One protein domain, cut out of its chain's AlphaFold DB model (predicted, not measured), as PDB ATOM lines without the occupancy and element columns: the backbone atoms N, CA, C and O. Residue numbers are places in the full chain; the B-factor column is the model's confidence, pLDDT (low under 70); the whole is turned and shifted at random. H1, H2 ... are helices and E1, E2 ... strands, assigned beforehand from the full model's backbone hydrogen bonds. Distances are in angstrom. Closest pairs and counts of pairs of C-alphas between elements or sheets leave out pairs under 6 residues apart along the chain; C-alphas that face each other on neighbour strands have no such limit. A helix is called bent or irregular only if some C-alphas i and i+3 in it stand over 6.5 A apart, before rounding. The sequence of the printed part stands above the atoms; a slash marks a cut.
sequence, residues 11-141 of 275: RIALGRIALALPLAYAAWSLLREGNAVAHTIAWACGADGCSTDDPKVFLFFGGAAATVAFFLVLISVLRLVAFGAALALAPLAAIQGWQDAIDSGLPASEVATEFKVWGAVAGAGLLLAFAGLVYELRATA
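AT A GLANCE: This is residues 11 to 141 of the 275 residues of an uncharacterized protein of Glycomyces sp. MMG10089 (UniProt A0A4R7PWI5). A bent helix, H3, runs between an antiparallel pair of helices, H1 and H2, and the long helix H4 in an elongated body; a tiny strand hairpin, E1 and E2, lies off one end. Arm H3a packs between H2 and H4, while H3b crosses H1. The printed part has 131 residues, with four named helices and two named strands in the order H1, E1, E2, H2, H3, H4, and is mostly helix. It is only just loose, close to compact, with a radius of gyration of the C-alphas of 16.9 A and spans of 56 by 30 by 27 A.

HOW THE PARTS SIT: E1, residues 44 to 46, and E2, residues 49 to 51, form an antiparallel hairpin, with N 44 and O 51 within hydrogen-bond range at 2.8 A. H1, residues 11 to 40, touches H2, residues 57 to 78, opposite ways at a shallow tilt of 24 degrees; their closest C-alphas, Ala 27 and Gly 63, are 4.2 A apart. H3, residues 80 to 103, was assigned as one helix by its hydrogen bonds but is bent, with C-alphas 87 and 90 6.5 A apart; its arms are H3a, residues 80 to 87, and H3b, residues 90 to 103. H1 touches H3b with residues 27 to 37 alone, closest at the C-alphas of Arg 32 and Gly 97, 4.1 A. H2 and H3a form a helical hairpin, closest at the C-alphas of Ile 75 and Ala 82, 5.1 A. H4, residues 112 to 140, touches H3a with residues 121 to 133 alone, closest at the C-alphas of Val 81 and Ala 129, 4.0 A. H1 and H4 are apart. Every O i to N i+4 pair is within hydrogen-bond range in H3a, H3b and H4, against 22 of 26 in H1 and 15 of 18 in H2.

IN THESE COORDINATES: H1 runs 44.7 A from C-alpha 11 at (251.775, 146.985, 208.904) and is irregular, with C-alphas 36 and 39 7.6 A apart. H2 is 30.9 A long, with a kink of 26 degrees near residue 72. H4, 41.6 A, ends at C-alpha 140 at (242.348, 161.129, 204.326).

THE WHOLE: The C-alphas farthest apart, Ala 47 and Ala 141, are 58.6 A apart. The printed part has no cut and no long link, and no printed residue is under 70 in pLDDT.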
ATOM      1  N   ARG A  11     251.625 148.443 208.926       84.94
ATOM      2  CA  ARG A  11     251.775 146.985 208.904       84.94
ATOM      3  C   ARG A  11     250.574 146.259 209.509       84.94
ATOM      4  O   ARG A  11     250.168 145.244 208.964       84.94
ATOM      5  N   ILE A  12     249.971 146.783 210.581       84.44
ATOM      6  CA  ILE A  12     248.773 146.173 211.188       84.44
ATOM      7  C   ILE A  12     247.575 146.284 210.240       84.44
ATOM      8  O   ILE A  12     246.828 145.324 210.081       84.44
ATOM      9  N   ALA A  13     247.401 147.437 209.587       83.50
ATOM     10  CA  ALA A  13     246.327 147.627 208.613       83.50
ATOM     11  C   ALA A  13     246.485 146.680 207.413       83.50
ATOM     12  O   ALA A  13     245.532 145.995 207.049       83.50
ATOM     13  N   LEU A  14     247.699 146.583 206.858       89.00
ATOM     14  CA  LEU A  14     248.016 145.644 205.779       89.00
ATOM     15  C   LEU A  14     247.815 144.188 206.209       89.00
ATOM     16  O   LEU A  14     247.207 143.425 205.469       89.00
ATOM     17  N   GLY A  15     248.249 143.818 207.416       91.81
ATOM     18  CA  GLY A  15     248.036 142.478 207.965       91.81
ATOM     19  C   GLY A  15     246.554 142.122 208.099       91.81
ATOM     20  O   GLY A  15     246.158 141.014 207.758       91.81
ATOM     21  N   ARG A  16     245.706 143.073 208.517       91.25
ATOM     22  CA  ARG A  16     244.247 142.872 208.568       91.25
ATOM     23  C   ARG A  16     243.624 142.726 207.186       91.25
ATOM     24  O   ARG A  16     242.773 141.865 207.012       91.25
ATOM     25  N   ILE A  17     244.044 143.534 206.213       92.00
ATOM     26  CA  ILE A  17     243.573 143.402 204.827       92.00
ATOM     27  C   ILE A  17     243.984 142.035 204.266       92.00
ATOM     28  O   ILE A  17     243.147 141.334 203.709       92.00
ATOM     29  N   ALA A  18     245.234 141.620 204.481       95.00
ATOM     30  CA  ALA A  18     245.729 140.315 204.052       95.00
ATOM     31  C   ALA A  18     244.952 139.157 204.698       95.00
ATOM     32  O   ALA A  18     244.614 138.205 204.007       95.00
ATOM     33  N   LEU A  19     244.608 139.259 205.988       95.19
ATOM     34  CA  LEU A  19     243.780 138.270 206.690       95.19
ATOM     35  C   LEU A  19     242.316 138.263 206.215       95.19
ATOM     36  O   LEU A  19     241.660 137.227 206.260       95.19
ATOM     37  N   ALA A  20     241.792 139.400 205.756       95.81
ATOM     38  CA  ALA A  20     240.422 139.500 205.261       95.81
ATOM     39  C   ALA A  20     240.228 138.784 203.912       95.81
ATOM     40  O   ALA A  20     239.149 138.256 203.660       95.81
ATOM     41  N   LEU A  21     241.260 138.724 203.062       96.19
ATOM     42  CA  LEU A  21     241.192 138.071 201.747       96.19
ATOM     43  C   LEU A  21     240.794 136.582 201.802       96.19
ATOM     44  O   LEU A  21     239.824 136.227 201.132       96.19
ATOM     45  N   PRO A  22     241.452 135.706 202.588       97.81
ATOM     46  CA  PRO A  22     241.043 134.305 202.675       97.81
ATOM     47  C   PRO A  22     239.647 134.139 203.289       97.81
ATOM     48  O   PRO A  22     238.922 133.237 202.885       97.81
ATOM     49  N   LEU A  23     239.229 135.020 204.210       97.88
ATOM     50  CA  LEU A  23     237.871 134.997 204.767       97.88
ATOM     51  C   LEU A  23     236.817 135.361 203.715       97.88
ATOM     52  O   LEU A  23     235.794 134.688 203.622       97.88
ATOM     53  N   ALA A  24     237.082 136.382 202.895       97.69
ATOM     54  CA  ALA A  24     236.217 136.749 201.778       97.69
ATOM     55  C   ALA A  24     236.126 135.617 200.747       97.69
ATOM     56  O   ALA A  24     235.036 135.300 200.278       97.69
ATOM     57  N   TYR A  25     237.255 134.975 200.433       98.25
ATOM     58  CA  TYR A  25     237.293 133.834 199.521       98.25
ATOM     59  C   TYR A  25     236.529 132.623 200.068       98.25
ATOM     60  O   TYR A  25     235.765 132.001 199.332       98.25
ATOM     61  N   ALA A  26     236.690 132.300 201.356       98.19
ATOM     62  CA  ALA A  26     235.947 131.224 202.005       98.19
ATOM     63  C   ALA A  26     234.437 131.507 202.011       98.19
ATOM     64  O   ALA A  26     233.654 130.642 201.629       98.19
ATOM     65  N   ALA A  27     234.035 132.731 202.373       98.25
ATOM     66  CA  ALA A  27     232.643 133.170 202.319       98.25
ATOM     67  C   ALA A  27     232.060 133.045 200.906       98.25
ATOM     68  O   ALA A  27     231.006 132.439 200.732       98.25
ATOM     69  N   TRP A  28     232.775 133.562 199.903       98.56
ATOM     70  CA  TRP A  28     232.386 133.456 198.499       98.56
ATOM     71  C   TRP A  28     232.214 132.002 198.067       98.56
ATOM     72  O   TRP A  28     231.162 131.631 197.557       98.56
ATOM     73  N   SER A  29     233.231 131.170 198.297       98.50
ATOM     74  CA  SER A  29     233.255 129.785 197.823       98.50
ATOM     75  C   SER A  29     232.135 128.958 198.447       98.50
ATOM     76  O   SER A  29     231.409 128.288 197.723       98.50
ATOM     77  N   LEU A  30     231.951 129.050 199.769       98.44
ATOM     78  CA  LEU A  30     230.918 128.302 200.491       98.44
ATOM     79  C   LEU A  30     229.505 128.736 200.089       98.44
ATOM     80  O   LEU A  30     228.650 127.887 199.860       98.44
ATOM     81  N   LEU A  31     229.253 130.044 199.969       98.25
ATOM     82  CA  LEU A  31     227.935 130.543 199.571       98.25
ATOM     83  C   LEU A  31     227.628 130.231 198.109       98.25
ATOM     84  O   LEU A  31     226.499 129.855 197.808       98.25
ATOM     85  N   ARG A  32     228.611 130.353 197.212       98.25
ATOM     86  CA  ARG A  32     228.452 129.981 195.804       98.25
ATOM     87  C   ARG A  32     228.113 128.499 195.672       98.25
ATOM     88  O   ARG A  32     227.093 128.173 195.079       98.25
ATOM     89  N   GLU A  33     228.917 127.627 196.282       98.06
ATOM     90  CA  GLU A  33     228.699 126.177 196.256       98.06
ATOM     91  C   GLU A  33     227.337 125.812 196.861       98.06
ATOM     92  O   GLU A  33     226.564 125.078 196.254       98.06
ATOM     93  N   GLY A  34     227.004 126.391 198.023       97.38
ATOM     94  CA  GLY A  34     225.728 126.167 198.699       97.38
ATOM     95  C   GLY A  34     224.531 126.538 197.828       97.38
ATOM     96  O   GLY A  34     223.594 125.753 197.721       97.38
ATOM     97  N   ASN A  35     224.574 127.693 197.155       97.56
ATOM     98  CA  ASN A  35     223.497 128.115 196.254       97.56
ATOM     99  C   ASN A  35     223.445 127.289 194.959       97.56
ATOM    100  O   ASN A  35     222.347 127.042 194.461       97.56
ATOM    101  N   ALA A  36     224.583 126.800 194.459       97.50
ATOM    102  CA  ALA A  36     224.624 125.915 193.294       97.50
ATOM    103  C   ALA A  36     223.919 124.575 193.553       97.50
ATOM    104  O   ALA A  36     223.192 124.071 192.699       97.50
ATOM    105  N   VAL A  37     224.068 124.022 194.760       96.88
ATOM    106  CA  VAL A  37     223.473 122.728 195.137       96.88
ATOM    107  C   VAL A  37     222.174 122.849 195.934       96.88
ATOM    108  O   VAL A  37     221.608 121.824 196.318       96.88
ATOM    109  N   ALA A  38     221.682 124.067 196.185       95.38
ATOM    110  CA  ALA A  38     220.544 124.329 197.071       95.38
ATOM    111  C   ALA A  38     219.283 123.545 196.679       95.38
ATOM    112  O   ALA A  38     218.604 122.990 197.538       95.38
ATOM    113  N   HIS A  39     219.014 123.451 195.375       93.62
ATOM    114  CA  HIS A  39     217.863 122.739 194.813       93.62
ATOM    115  C   HIS A  39     217.933 121.209 194.997       93.62
ATOM    116  O   HIS A  39     216.931 120.522 194.829       93.62
ATOM    117  N   THR A  40     219.103 120.667 195.355       94.94
ATOM    118  CA  THR A  40     219.306 119.225 195.602       94.94
ATOM    119  C   THR A  40     219.154 118.834 197.071       94.94
ATOM    120  O   THR A  40     219.262 117.653 197.404       94.94
ATOM    121  N   ILE A  41     218.966 119.810 197.962       95.56
ATOM    122  CA  ILE A  41     218.843 119.569 199.399       95.56
ATOM    123  C   ILE A  41     217.457 118.993 199.674       95.56
ATOM    124  O   ILE A  41     216.439 119.626 199.394       95.56
ATOM    125  N   ALA A  42     217.417 117.786 200.234       94.00
ATOM    126  CA  ALA A  42     216.167 117.141 200.606       94.00
ATOM    127  C   ALA A  42     215.614 117.773 201.891       94.00
ATOM    128  O   ALA A  42     216.214 117.648 202.960       94.00
ATOM    129  N   TRP A  43     214.463 118.436 201.788       94.00
ATOM    130  CA  TRP A  43     213.758 119.021 202.928       94.00
ATOM    131  C   TRP A  43     212.601 118.122 203.362       94.00
ATOM    132  O   TRP A  43     211.751 117.753 202.554       94.00
ATOM    133  N   ALA A  44     212.547 117.804 204.652       93.81
ATOM    134  CA  ALA A  44     211.387 117.205 205.291       93.81
ATOM    135  C   ALA A  44     210.526 118.334 205.871       93.81
ATOM    136  O   ALA A  44     210.874 118.930 206.889       93.81
ATOM    137  N   CYS A  45     209.422 118.659 205.199       95.12
ATOM    138  CA  CYS A  45     208.494 119.702 205.637       95.12
ATOM    139  C   CYS A  45     207.241 119.092 206.278       95.12
ATOM    140  O   CYS A  45     206.580 118.243 205.680       95.12
ATOM    141  N   GLY A  46     206.916 119.547 207.486       92.81
ATOM    142  CA  GLY A  46     205.697 119.222 208.227       92.81
ATOM    143  C   GLY A  46     204.932 120.483 208.648       92.81
ATOM    144  O   GLY A  46     205.246 121.586 208.208       92.81
ATOM    145  N   ALA A  47     203.930 120.325 209.518       92.50
ATOM    146  CA  ALA A  47     203.104 121.441 209.997       92.50
ATOM    147  C   ALA A  47     203.900 122.491 210.799       92.50
ATOM    148  O   ALA A  47     203.589 123.678 210.728       92.50
ATOM    149  N   ASP A  48     204.951 122.062 211.503       92.12
ATOM    150  CA  ASP A  48     205.744 122.913 212.400       92.12
ATOM    151  C   ASP A  48     207.000 123.511 211.732       92.12
ATOM    152  O   ASP A  48     207.774 124.218 212.378       92.12
ATOM    153  N   GLY A  49     207.218 123.242 210.438       92.00
ATOM    154  CA  GLY A  49     208.345 123.777 209.670       92.00
ATOM    155  C   GLY A  49     209.039 122.748 208.777       92.00
ATOM    156  O   GLY A  49     208.544 121.642 208.562       92.00
ATOM    157  N   CYS A  50     210.202 123.132 208.250       94.94
ATOM    158  CA  CYS A  50     211.044 122.288 207.405       94.94
ATOM    159  C   CYS A  50     212.397 122.033 208.076       94.94
ATOM    160  O   CYS A  50     213.024 122.963 208.587       94.94
ATOM    161  N   SER A  51     212.865 120.788 208.032       93.81
ATOM    162  CA  SER A  51     214.202 120.386 208.474       93.81
ATOM    163  C   SER A  51     214.921 119.586 207.387       93.81
ATOM    164  O   SER A  51     214.313 119.105 206.430       93.81
ATOM    165  N   THR A  52     216.241 119.474 207.504       95.81
ATOM    166  CA  THR A  52     217.066 118.649 206.620       95.81
ATOM    167  C   THR A  52     218.274 118.127 207.387       95.81
ATOM    168  O   THR A  52     218.861 118.862 208.183       95.81
ATOM    169  N   ASP A  53     218.638 116.872 207.131       95.56
ATOM    170  CA  ASP A  53     219.879 116.256 207.613       95.56
ATOM    171  C   ASP A  53     220.993 116.313 206.545       95.56
ATOM    172  O   ASP A  53     222.077 115.760 206.745       95.56
ATOM    173  N   ASP A  54     220.752 116.963 205.394       96.50
ATOM    174  CA  ASP A  54     221.756 117.084 204.333       96.50
ATOM    175  C   ASP A  54     222.901 118.009 204.801       96.50
ATOM    176  O   ASP A  54     222.683 119.201 205.063       96.50
ATOM    177  N   PRO A  55     224.151 117.513 204.877       96.25
ATOM    178  CA  PRO A  55     225.284 118.303 205.347       96.25
ATOM    179  C   PRO A  55     225.601 119.515 204.456       96.25
ATOM    180  O   PRO A  55     226.292 120.430 204.907       96.25
ATOM    181  N   LYS A  56     225.092 119.587 203.218       96.31
ATOM    182  CA  LYS A  56     225.262 120.769 202.351       96.31
ATOM    183  C   LYS A  56     224.702 122.043 202.984       96.31
ATOM    184  O   LYS A  56     225.192 123.127 202.672       96.31
ATOM    185  N   VAL A  57     223.751 121.945 203.919       95.88
ATOM    186  CA  VAL A  57     223.262 123.112 204.673       95.88
ATOM    187  C   VAL A  57     224.390 123.839 205.423       95.88
ATOM    188  O   VAL A  57     224.352 125.066 205.568       95.88
ATOM    189  N   PHE A  58     225.450 123.133 205.833       96.94
ATOM    190  CA  PHE A  58     226.602 123.752 206.494       96.94
ATOM    191  C   PHE A  58     227.377 124.723 205.593       96.94
ATOM    192  O   PHE A  58     228.063 125.600 206.119       96.94
ATOM    193  N   LEU A  59     227.234 124.640 204.265       97.38
ATOM    194  CA  LEU A  59     227.823 125.606 203.334       97.38
ATOM    195  C   LEU A  59     227.280 127.022 203.586       97.38
ATOM    196  O   LEU A  59     228.049 127.982 203.632       97.38
ATOM    197  N   PHE A  60     225.978 127.158 203.861       96.44
ATOM    198  CA  PHE A  60     225.369 128.457 204.161       96.44
ATOM    199  C   PHE A  60     225.826 129.003 205.513       96.44
ATOM    200  O   PHE A  60     226.214 130.168 205.608       96.44
ATOM    201  N   PHE A  61     225.837 128.165 206.554       96.44
ATOM    202  CA  PHE A  61     226.281 128.578 207.888       96.44
ATOM    203  C   PHE A  61     227.765 128.952 207.912       96.44
ATOM    204  O   PHE A  61     228.129 129.999 208.451       96.44
ATOM    205  N   GLY A  62     228.616 128.140 207.282       97.44
ATOM    206  CA  GLY A  62     230.041 128.428 207.140       97.44
ATOM    207  C   GLY A  62     230.287 129.702 206.331       97.44
ATOM    208  O   GLY A  62     231.076 130.553 206.741       97.44
ATOM    209  N   GLY A  63     229.557 129.882 205.228       97.75
ATOM    210  CA  GLY A  63     229.619 131.081 204.394       97.75
ATOM    211  C   GLY A  63     229.190 132.356 205.128       97.75
ATOM    212  O   GLY A  63     229.877 133.382 205.063       97.75
ATOM    213  N   ALA A  64     228.099 132.293 205.895       97.00
ATOM    214  CA  ALA A  64     227.631 133.394 206.734       97.00
ATOM    215  C   ALA A  64     228.642 133.735 207.841       97.00
ATOM    216  O   ALA A  64     229.001 134.902 208.014       97.00
ATOM    217  N   ALA A  65     229.169 132.728 208.544       98.00
ATOM    218  CA  ALA A  65     230.189 132.916 209.574       98.00
ATOM    219  C   ALA A  65     231.470 133.552 209.004       98.00
ATOM    220  O   ALA A  65     231.999 134.507 209.580       98.00
ATOM    221  N   ALA A  66     231.932 133.087 207.840       97.62
ATOM    222  CA  ALA A  66     233.077 133.663 207.142       97.62
ATOM    223  C   ALA A  66     232.820 135.119 206.707       97.62
ATOM    224  O   ALA A  66     233.708 135.961 206.844       97.62
ATOM    225  N   THR A  67     231.598 135.448 206.268       97.88
ATOM    226  CA  THR A  67     231.196 136.824 205.913       97.88
ATOM    227  C   THR A  67     231.240 137.753 207.129       97.88
ATOM    228  O   THR A  67     231.774 138.864 207.050       97.88
ATOM    229  N   VAL A  68     230.737 137.297 208.281       97.25
ATOM    230  CA  VAL A  68     230.804 138.053 209.542       97.25
ATOM    231  C   VAL A  68     232.256 138.246 209.978       97.25
ATOM    232  O   VAL A  68     232.653 139.364 210.305       97.25
ATOM    233  N   ALA A  69     233.080 137.196 209.932       96.81
ATOM    234  CA  ALA A  69     234.500 137.292 210.264       96.81
ATOM    235  C   ALA A  69     235.237 138.283 209.345       96.81
ATOM    236  O   ALA A  69     235.967 139.151 209.830       96.81
ATOM    237  N   PHE A  70     234.992 138.212 208.033       96.75
ATOM    238  CA  PHE A  70     235.503 139.162 207.044       96.75
ATOM    239  C   PHE A  70     235.136 140.608 207.410       96.75
ATOM    240  O   PHE A  70     236.015 141.473 207.498       96.75
ATOM    241  N   PHE A  71     233.859 140.863 207.701       96.06
ATOM    242  CA  PHE A  71     233.378 142.180 208.109       96.06
ATOM    243  C   PHE A  71     234.063 142.680 209.387       96.06
ATOM    244  O   PHE A  71     234.546 143.812 209.419       96.06
ATOM    245  N   LEU A  72     234.154 141.845 210.427       94.56
ATOM    246  CA  LEU A  72     234.750 142.211 211.715       94.56
ATOM    247  C   LEU A  72     236.246 142.532 211.605       94.56
ATOM    248  O   LEU A  72     236.731 143.475 212.239       94.56
ATOM    249  N   VAL A  73     236.985 141.798 210.771       93.12
ATOM    250  CA  VAL A  73     238.397 142.101 210.496       93.12
ATOM    251  C   VAL A  73     238.517 143.447 209.774       93.12
ATOM    252  O   VAL A  73     239.334 144.298 210.156       93.12
ATOM    253  N   LEU A  74     237.670 143.680 208.769       91.94
ATOM    254  CA  LEU A  74     237.812 144.799 207.843       91.94
ATOM    255  C   LEU A  74     237.204 146.120 208.350       91.94
ATOM    256  O   LEU A  74     237.742 147.185 208.039       91.94
ATOM    257  N   ILE A  75     236.149 146.096 209.176       91.81
ATOM    258  CA  ILE A  75     235.468 147.308 209.687       91.81
ATOM    259  C   ILE A  75     236.415 148.228 210.456       91.81
ATOM    260  O   ILE A  75     236.306 149.456 210.395       91.81
ATOM    261  N   SER A  76     237.401 147.638 211.127       83.06
ATOM    262  CA  SER A  76     238.418 148.360 211.884       83.06
ATOM    263  C   SER A  76     239.374 149.191 211.012       83.06
ATOM    264  O   SER A  76     240.033 150.093 211.533       83.06
ATOM    265  N   VAL A  77     239.447 148.894 209.709       84.44
ATOM    266  CA  VAL A  77     240.337 149.547 208.739       84.44
ATOM    267  C   VAL A  77     239.544 150.356 207.712       84.44
ATOM    268  O   VAL A  77     239.884 151.511 207.473       84.44
ATOM    269  N   LEU A  78     238.485 149.780 207.129       85.69
ATOM    270  CA  LEU A  78     237.777 150.355 205.977       85.69
ATOM    271  C   LEU A  78     236.312 150.766 206.257       85.69
ATOM    272  O   LEU A  78     235.630 151.241 205.353       85.69
ATOM    273  N   ARG A  79     235.815 150.641 207.496       87.25
ATOM    274  CA  ARG A  79     234.488 151.127 207.944       87.25
ATOM    275  C   ARG A  79     233.323 150.840 206.983       87.25
ATOM    276  O   ARG A  79     232.936 149.690 206.820       87.25
ATOM    277  N   LEU A  80     232.749 151.888 206.377       89.44
ATOM    278  CA  LEU A  80     231.584 151.817 205.499       89.44
ATOM    279  C   LEU A  80     231.892 150.998 204.242       89.44
ATOM    280  O   LEU A  80     231.017 150.295 203.754       89.44
ATOM    281  N   VAL A  81     233.150 151.010 203.785       92.81
ATOM    282  CA  VAL A  81     233.610 150.126 202.707       92.81
ATOM    283  C   VAL A  81     233.504 148.669 203.130       92.81
ATOM    284  O   VAL A  81     233.014 147.857 202.362       92.81
ATOM    285  N   ALA A  82     233.927 148.337 204.355       93.19
ATOM    286  CA  ALA A  82     233.841 146.972 204.864       93.19
ATOM    287  C   ALA A  82     232.388 146.503 204.980       93.19
ATOM    288  O   ALA A  82     232.083 145.376 204.608       93.19
ATOM    289  N   PHE A  83     231.498 147.378 205.461       94.50
ATOM    290  CA  PHE A  83     230.068 147.090 205.534       94.50
ATOM    291  C   PHE A  83     229.468 146.846 204.145       94.50
ATOM    292  O   PHE A  83     228.860 145.806 203.921       94.50
ATOM    293  N   GLY A  84     229.695 147.763 203.198       95.69
ATOM    294  CA  GLY A  84     229.198 147.617 201.831       95.69
ATOM    295  C   GLY A  84     229.769 146.387 201.119       95.69
ATOM    296  O   GLY A  84     229.030 145.657 200.467       95.69
ATOM    297  N   ALA A  85     231.062 146.104 201.304       96.38
ATOM    298  CA  ALA A  85     231.711 144.926 200.735       96.38
ATOM    299  C   ALA A  85     231.129 143.624 201.299       96.38
ATOM    300  O   ALA A  85     230.828 142.720 200.531       96.38
ATOM    301  N   ALA A  86     230.927 143.531 202.618       96.62
ATOM    302  CA  ALA A  86     230.315 142.356 203.238       96.62
ATOM    303  C   ALA A  86     228.857 142.167 202.790       96.62
ATOM    304  O   ALA A  86     228.450 141.045 202.499       96.62
ATOM    305  N   LEU A  87     228.100 143.265 202.674       96.44
ATOM    306  CA  LEU A  87     226.717 143.250 202.195       96.44
ATOM    307  C   LEU A  87     226.608 142.810 200.728       96.44
ATOM    308  O   LEU A  87     225.641 142.149 200.373       96.44
ATOM    309  N   ALA A  88     227.586 143.154 199.885       97.88
ATOM    310  CA  ALA A  88     227.609 142.750 198.480       97.88
ATOM    311  C   ALA A  88     228.146 141.327 198.261       97.88
ATOM    312  O   ALA A  88     227.714 140.652 197.328       97.88
ATOM    313  N   LEU A  89     229.069 140.860 199.108       97.75
ATOM    314  CA  LEU A  89     229.772 139.589 198.918       97.75
ATOM    315  C   LEU A  89     228.820 138.390 198.875       97.75
ATOM    316  O   LEU A  89     228.871 137.605 197.931       97.75
ATOM    317  N   ALA A  90     227.954 138.257 199.882       96.50
ATOM    318  CA  ALA A  90     227.065 137.107 199.998       96.50
ATOM    319  C   ALA A  90     226.024 137.027 198.860       96.50
ATOM    320  O   ALA A  90     225.922 135.965 198.245       96.50
ATOM    321  N   PRO A  91     225.310 138.115 198.502       98.00
ATOM    322  CA  PRO A  91     224.388 138.092 197.370       98.00
ATOM    323  C   PRO A  91     225.079 137.830 196.028       98.00
ATOM    324  O   PRO A  91     224.548 137.081 195.220       98.00
ATOM    325  N   LEU A  92     226.267 138.401 195.781       98.38
ATOM    326  CA  LEU A  92     227.008 138.137 194.540       98.38
ATOM    327  C   LEU A  92     227.448 136.669 194.441       98.38
ATOM    328  O   LEU A  92     227.329 136.073 193.374       98.38
ATOM    329  N   ALA A  93     227.898 136.075 195.551       98.06
ATOM    330  CA  ALA A  93     228.229 134.654 195.602       98.06
ATOM    331  C   ALA A  93     226.993 133.775 195.348       98.06
ATOM    332  O   ALA A  93     227.076 132.806 194.599       98.06
ATOM    333  N   ALA A  94     225.844 134.136 195.929       97.75
ATOM    334  CA  ALA A  94     224.581 133.433 195.708       97.75
ATOM    335  C   ALA A  94     224.124 133.512 194.244       97.75
ATOM    336  O   ALA A  94     223.785 132.486 193.659       97.75
ATOM    337  N   ILE A  95     224.194 134.704 193.634       98.12
ATOM    338  CA  ILE A  95     223.876 134.909 192.214       98.12
ATOM    339  C   ILE A  95     224.752 134.015 191.334       98.12
ATOM    340  O   ILE A  95     224.224 133.323 190.469       98.12
ATOM    341  N   GLN A  96     226.064 133.987 191.580       98.38
ATOM    342  CA  GLN A  96     226.965 133.107 190.837       98.38
ATOM    343  C   GLN A  96     226.609 131.627 191.045       98.38
ATOM    344  O   GLN A  96     226.589 130.868 190.086       98.38
ATOM    345  N   GLY A  97     226.278 131.214 192.273       97.88
ATOM    346  CA  GLY A  97     225.875 129.836 192.559       97.88
ATOM    347  C   GLY A  97     224.621 129.409 191.793       97.88
ATOM    348  O   GLY A  97     224.592 128.335 191.204       97.88
ATOM    349  N   TRP A  98     223.595 130.259 191.728       98.25
ATOM    350  CA  TRP A  98     222.404 129.964 190.923       98.25
ATOM    351  C   TRP A  98     222.678 129.976 189.419       98.25
ATOM    352  O   TRP A  98     222.055 129.198 188.705       98.25
ATOM    353  N   GLN A  99     223.600 130.811 188.928       98.19
ATOM    354  CA  GLN A  99     224.052 130.732 187.533       98.19
ATOM    355  C   GLN A  99     224.693 129.369 187.250       98.19
ATOM    356  O   GLN A  99     224.280 128.701 186.308       98.19
ATOM    357  N   ASP A 100     225.588 128.909 188.129       98.06
ATOM    358  CA  ASP A 100     226.216 127.587 188.021       98.06
ATOM    359  C   ASP A 100     225.153 126.451 188.047       98.06
ATOM    360  O   ASP A 100     225.278 125.449 187.337       98.06
ATOM    361  N   ALA A 101     224.067 126.610 188.820       97.25
ATOM    362  CA  ALA A 101     222.940 125.669 188.842       97.25
ATOM    363  C   ALA A 101     222.107 125.693 187.549       97.25
ATOM    364  O   ALA A 101     221.709 124.634 187.061       97.25
ATOM    365  N   ILE A 102     221.853 126.878 186.981       98.12
ATOM    366  CA  ILE A 102     221.155 127.033 185.693       98.12
ATOM    367  C   ILE A 102     221.954 126.361 184.581       98.12
ATOM    368  O   ILE A 102     221.395 125.589 183.803       98.12
ATOM    369  N   ASP A 103     223.266 126.592 184.553       97.81
ATOM    370  CA  ASP A 103     224.178 125.966 183.592       97.81
ATOM    371  C   ASP A 103     224.199 124.432 183.741       97.81
ATOM    372  O   ASP A 103     224.456 123.709 182.776       97.81
ATOM    373  N   SER A 104     223.855 123.926 184.930       96.88
ATOM    374  CA  SER A 104     223.707 122.497 185.237       96.88
ATOM    375  C   SER A 104     222.294 121.939 184.986       96.88
ATOM    376  O   SER A 104     222.058 120.754 185.225       96.88
ATOM    377  N   GLY A 105     221.358 122.757 184.492       97.31
ATOM    378  CA  GLY A 105     220.014 122.334 184.081       97.31
ATOM    379  C   GLY A 105     218.853 122.846 184.939       97.31
ATOM    380  O   GLY A 105     217.709 122.494 184.650       97.31
ATOM    381  N   LEU A 106     219.098 123.676 185.960       96.75
ATOM    382  CA  LEU A 106     218.022 124.314 186.726       96.75
ATOM    383  C   LEU A 106     217.274 125.345 185.850       96.75
ATOM    384  O   LEU A 106     217.909 126.224 185.259       96.75
ATOM    385  N   PRO A 107     215.932 125.316 185.761       97.69
ATOM    386  CA  PRO A 107     215.199 126.320 184.998       97.69
ATOM    387  C   PRO A 107     215.382 127.727 185.587       97.69
ATOM    388  O   PRO A 107     215.072 127.977 186.750       97.69
ATOM    389  N   ALA A 108     215.801 128.693 184.764       96.56
ATOM    390  CA  ALA A 108     216.037 130.075 185.208       96.56
ATOM    391  C   ALA A 108     214.801 130.759 185.831       96.56
ATOM    392  O   ALA A 108     214.934 131.708 186.603       96.56
ATOM    393  N   SER A 109     213.591 130.284 185.512       96.62
ATOM    394  CA  SER A 109     212.345 130.765 186.114       96.62
ATOM    395  C   SER A 109     212.243 130.481 187.613       96.62
ATOM    396  O   SER A 109     211.569 131.237 188.306       96.62
ATOM    397  N   GLU A 110     212.904 129.434 188.112       95.31
ATOM    398  CA  GLU A 110     212.845 129.036 189.526       95.31
ATOM    399  C   GLU A 110     213.642 129.965 190.447       95.31
ATOM    400  O   GLU A 110     213.341 130.033 191.631       95.31
ATOM    401  N   VAL A 111     214.613 130.710 189.907       96.25
ATOM    402  CA  VAL A 111     215.490 131.625 190.671       96.25
ATOM    403  C   VAL A 111     215.352 133.092 190.241       96.25
ATOM    404  O   VAL A 111     216.133 133.967 190.629       96.25
ATOM    405  N   ALA A 112     214.370 133.396 189.387       95.56
ATOM    406  CA  ALA A 112     214.218 134.721 188.789       95.56
ATOM    407  C   ALA A 112     213.879 135.810 189.822       95.56
ATOM    408  O   ALA A 112     214.272 136.971 189.659       95.56
ATOM    409  N   THR A 113     213.134 135.463 190.874       95.56
ATOM    410  CA  THR A 113     212.772 136.398 191.950       95.56
ATOM    411  C   THR A 113     213.977 136.664 192.847       95.56
ATOM    412  O   THR A 113     214.276 137.811 193.180       95.56
ATOM    413  N   GLU A 114     214.719 135.610 193.158       93.81
ATOM    414  CA  GLU A 114     215.925 135.590 193.966       93.81
ATOM    415  C   GLU A 114     216.997 136.468 193.319       93.81
ATOM    416  O   GLU A 114     217.531 137.360 193.977       93.81
ATOM    417  N   PHE A 115     217.235 136.329 192.009       94.38
ATOM    418  CA  PHE A 115     218.144 137.211 191.273       94.38
ATOM    419  C   PHE A 115     217.778 138.690 191.382       94.38
ATOM    420  O   PHE A 115     218.665 139.525 191.557       94.38
ATOM    421  N   LYS A 116     216.489 139.040 191.312       95.75
ATOM    422  CA  LYS A 116     216.054 140.441 191.435       95.75
ATOM    423  C   LYS A 116     216.306 140.979 192.840       95.75
ATOM    424  O   LYS A 116     216.883 142.058 192.985       95.75
ATOM    425  N   VAL A 117     215.889 140.233 193.863       96.94
ATOM    426  CA  VAL A 117     216.026 140.644 195.268       96.94
ATOM    427  C   VAL A 117     217.500 140.750 195.646       96.94
ATOM    428  O   VAL A 117     217.959 141.805 196.083       96.94
ATOM    429  N   TRP A 118     218.274 139.691 195.422       97.31
ATOM    430  CA  TRP A 118     219.681 139.645 195.808       97.31
ATOM    431  C   TRP A 118     220.563 140.525 194.925       97.31
ATOM    432  O   TRP A 118     221.522 141.111 195.427       97.31
ATOM    433  N   GLY A 119     220.197 140.725 193.656       97.62
ATOM    434  CA  GLY A 119     220.831 141.712 192.782       97.62
ATOM    435  C   GLY A 119     220.671 143.139 193.310       97.62
ATOM    436  O   GLY A 119     221.643 143.895 193.350       97.62
ATOM    437  N   ALA A 120     219.478 143.500 193.795       97.56
ATOM    438  CA  ALA A 120     219.246 144.801 194.422       97.56
ATOM    439  C   ALA A 120     220.061 144.973 195.719       97.56
ATOM    440  O   ALA A 120     220.672 146.025 195.922       97.56
ATOM    441  N   VAL A 121     220.132 143.935 196.565       97.75
ATOM    442  CA  VAL A 121     220.950 143.952 197.795       97.75
ATOM    443  C   VAL A 121     222.443 144.094 197.469       97.75
ATOM    444  O   VAL A 121     223.113 144.941 198.063       97.75
ATOM    445  N   ALA A 122     222.959 143.343 196.488       97.38
ATOM    446  CA  ALA A 122     224.333 143.489 196.000       97.38
ATOM    447  C   ALA A 122     224.607 144.909 195.492       97.38
ATOM    448  O   ALA A 122     225.603 145.521 195.880       97.38
ATOM    449  N   GLY A 123     223.707 145.455 194.670       97.50
ATOM    450  CA  GLY A 123     223.808 146.819 194.153       97.50
ATOM    451  C   GLY A 123     223.885 147.861 195.271       97.50
ATOM    452  O   GLY A 123     224.777 148.711 195.265       97.50
ATOM    453  N   ALA A 124     223.017 147.757 196.280       97.69
ATOM    454  CA  ALA A 124     223.051 148.629 197.453       97.69
ATOM    455  C   ALA A 124     224.369 148.495 198.240       97.69
ATOM    456  O   ALA A 124     224.972 149.506 198.613       97.69
ATOM    457  N   GLY A 125     224.860 147.267 198.444       97.44
ATOM    458  CA  GLY A 125     226.150 147.002 199.084       97.44
ATOM    459  C   GLY A 125     227.326 147.640 198.341       97.44
ATOM    460  O   GLY A 125     228.145 148.327 198.955       97.44
ATOM    461  N   LEU A 126     227.377 147.504 197.014       97.69
ATOM    462  CA  LEU A 126     228.413 148.113 196.174       97.69
ATOM    463  C   LEU A 126     228.364 149.646 196.214       97.69
ATOM    464  O   LEU A 126     229.410 150.285 196.335       97.69
ATOM    465  N   LEU A 127     227.170 150.245 196.177       97.69
ATOM    466  CA  LEU A 127     227.003 151.696 196.308       97.69
ATOM    467  C   LEU A 127     227.496 152.204 197.668       97.69
ATOM    468  O   LEU A 127     228.214 153.203 197.726       97.69
ATOM    469  N   LEU A 128     227.173 151.500 198.757       95.56
ATOM    470  CA  LEU A 128     227.682 151.819 200.095       95.56
ATOM    471  C   LEU A 128     229.202 151.662 200.174       95.56
ATOM    472  O   LEU A 128     229.877 152.517 200.753       95.56
ATOM    473  N   ALA A 129     229.749 150.607 199.564       95.31
ATOM    474  CA  ALA A 129     231.186 150.376 199.534       95.31
ATOM    475  C   ALA A 129     231.913 151.508 198.794       95.31
ATOM    476  O   ALA A 129     232.893 152.058 199.297       95.31
ATOM    477  N   PHE A 130     231.386 151.908 197.636       96.19
ATOM    478  CA  PHE A 130     231.917 153.002 196.836       96.19
ATOM    479  C   PHE A 130     231.805 154.351 197.554       96.19
ATOM    480  O   PHE A 130     232.791 155.081 197.654       96.19
ATOM    481  N   ALA A 131     230.642 154.668 198.129       94.62
ATOM    482  CA  ALA A 131     230.450 155.888 198.911       94.62
ATOM    483  C   ALA A 131     231.402 155.944 200.116       94.62
ATOM    484  O   ALA A 131     232.013 156.982 200.382       94.62
ATOM    485  N   GLY A 132     231.591 154.815 200.807       92.06
ATOM    486  CA  GLY A 132     232.572 154.671 201.880       92.06
ATOM    487  C   GLY A 132     234.000 154.914 201.406       92.06
ATOM    488  O   GLY A 132     234.763 155.601 202.086       92.06
ATOM    489  N   LEU A 133     234.351 154.411 200.220       91.50
ATOM    490  CA  LEU A 133     235.683 154.560 199.644       91.50
ATOM    491  C   LEU A 133     235.943 156.023 199.289       91.50
ATOM    492  O   LEU A 133     236.969 156.576 199.680       91.50
ATOM    493  N   VAL A 134     234.992 156.677 198.619       91.44
ATOM    494  CA  VAL A 134     235.056 158.108 198.291       91.44
ATOM    495  C   VAL A 134     235.166 158.950 199.563       91.44
ATOM    496  O   VAL A 134     235.996 159.861 199.630       91.44
ATOM    497  N   TYR A 135     234.377 158.631 200.593       90.00
ATOM    498  CA  TYR A 135     234.437 159.320 201.878       90.00
ATOM    499  C   TYR A 135     235.811 159.174 202.545       90.00
ATOM    500  O   TYR A 135     236.395 160.180 202.948       90.00
ATOM    501  N   GLU A 136     236.366 157.961 202.623       87.75
ATOM    502  CA  GLU A 136     237.683 157.719 203.229       87.75
ATOM    503  C   GLU A 136     238.817 158.353 202.404       87.75
ATOM    504  O   GLU A 136     239.714 158.987 202.968       87.75
ATOM    505  N   LEU A 137     238.763 158.290 201.068       87.62
ATOM    506  CA  LEU A 137     239.733 158.958 200.189       87.62
ATOM    507  C   LEU A 137     239.722 160.479 200.379       87.62
ATOM    508  O   LEU A 137     240.790 161.098 200.430       87.62
ATOM    509  N   ARG A 138     238.533 161.074 200.535       86.75
ATOM    510  CA  ARG A 138     238.362 162.509 200.790       86.75
ATOM    511  C   ARG A 138     238.802 162.894 202.200       86.75
ATOM    512  O   ARG A 138     239.526 163.871 202.356       86.75
ATOM    513  N   ALA A 139     238.409 162.127 203.214       84.25
ATOM    514  CA  ALA A 139     238.740 162.384 204.616       84.25
ATOM    515  C   ALA A 139     240.242 162.252 204.891       84.25
ATOM    516  O   ALA A 139     240.806 163.005 205.687       84.25
ATOM    517  N   THR A 140     240.899 161.305 204.224       82.25
ATOM    518  CA  THR A 140     242.348 161.129 204.326       82.25
ATOM    519  C   THR A 140     243.111 162.057 203.387       82.25
ATOM    520  O   THR A 140     244.293 162.278 203.621       82.25
ATOM    521  N   ALA A 141     242.479 162.632 202.359       84.38
ATOM    522  CA  ALA A 141     243.152 163.360 201.280       84.38
ATOM    523  C   ALA A 141     244.238 162.504 200.589       84.38
ATOM    524  O   ALA A 141     245.303 162.984 200.198       84.38
TER     525      ALA A 141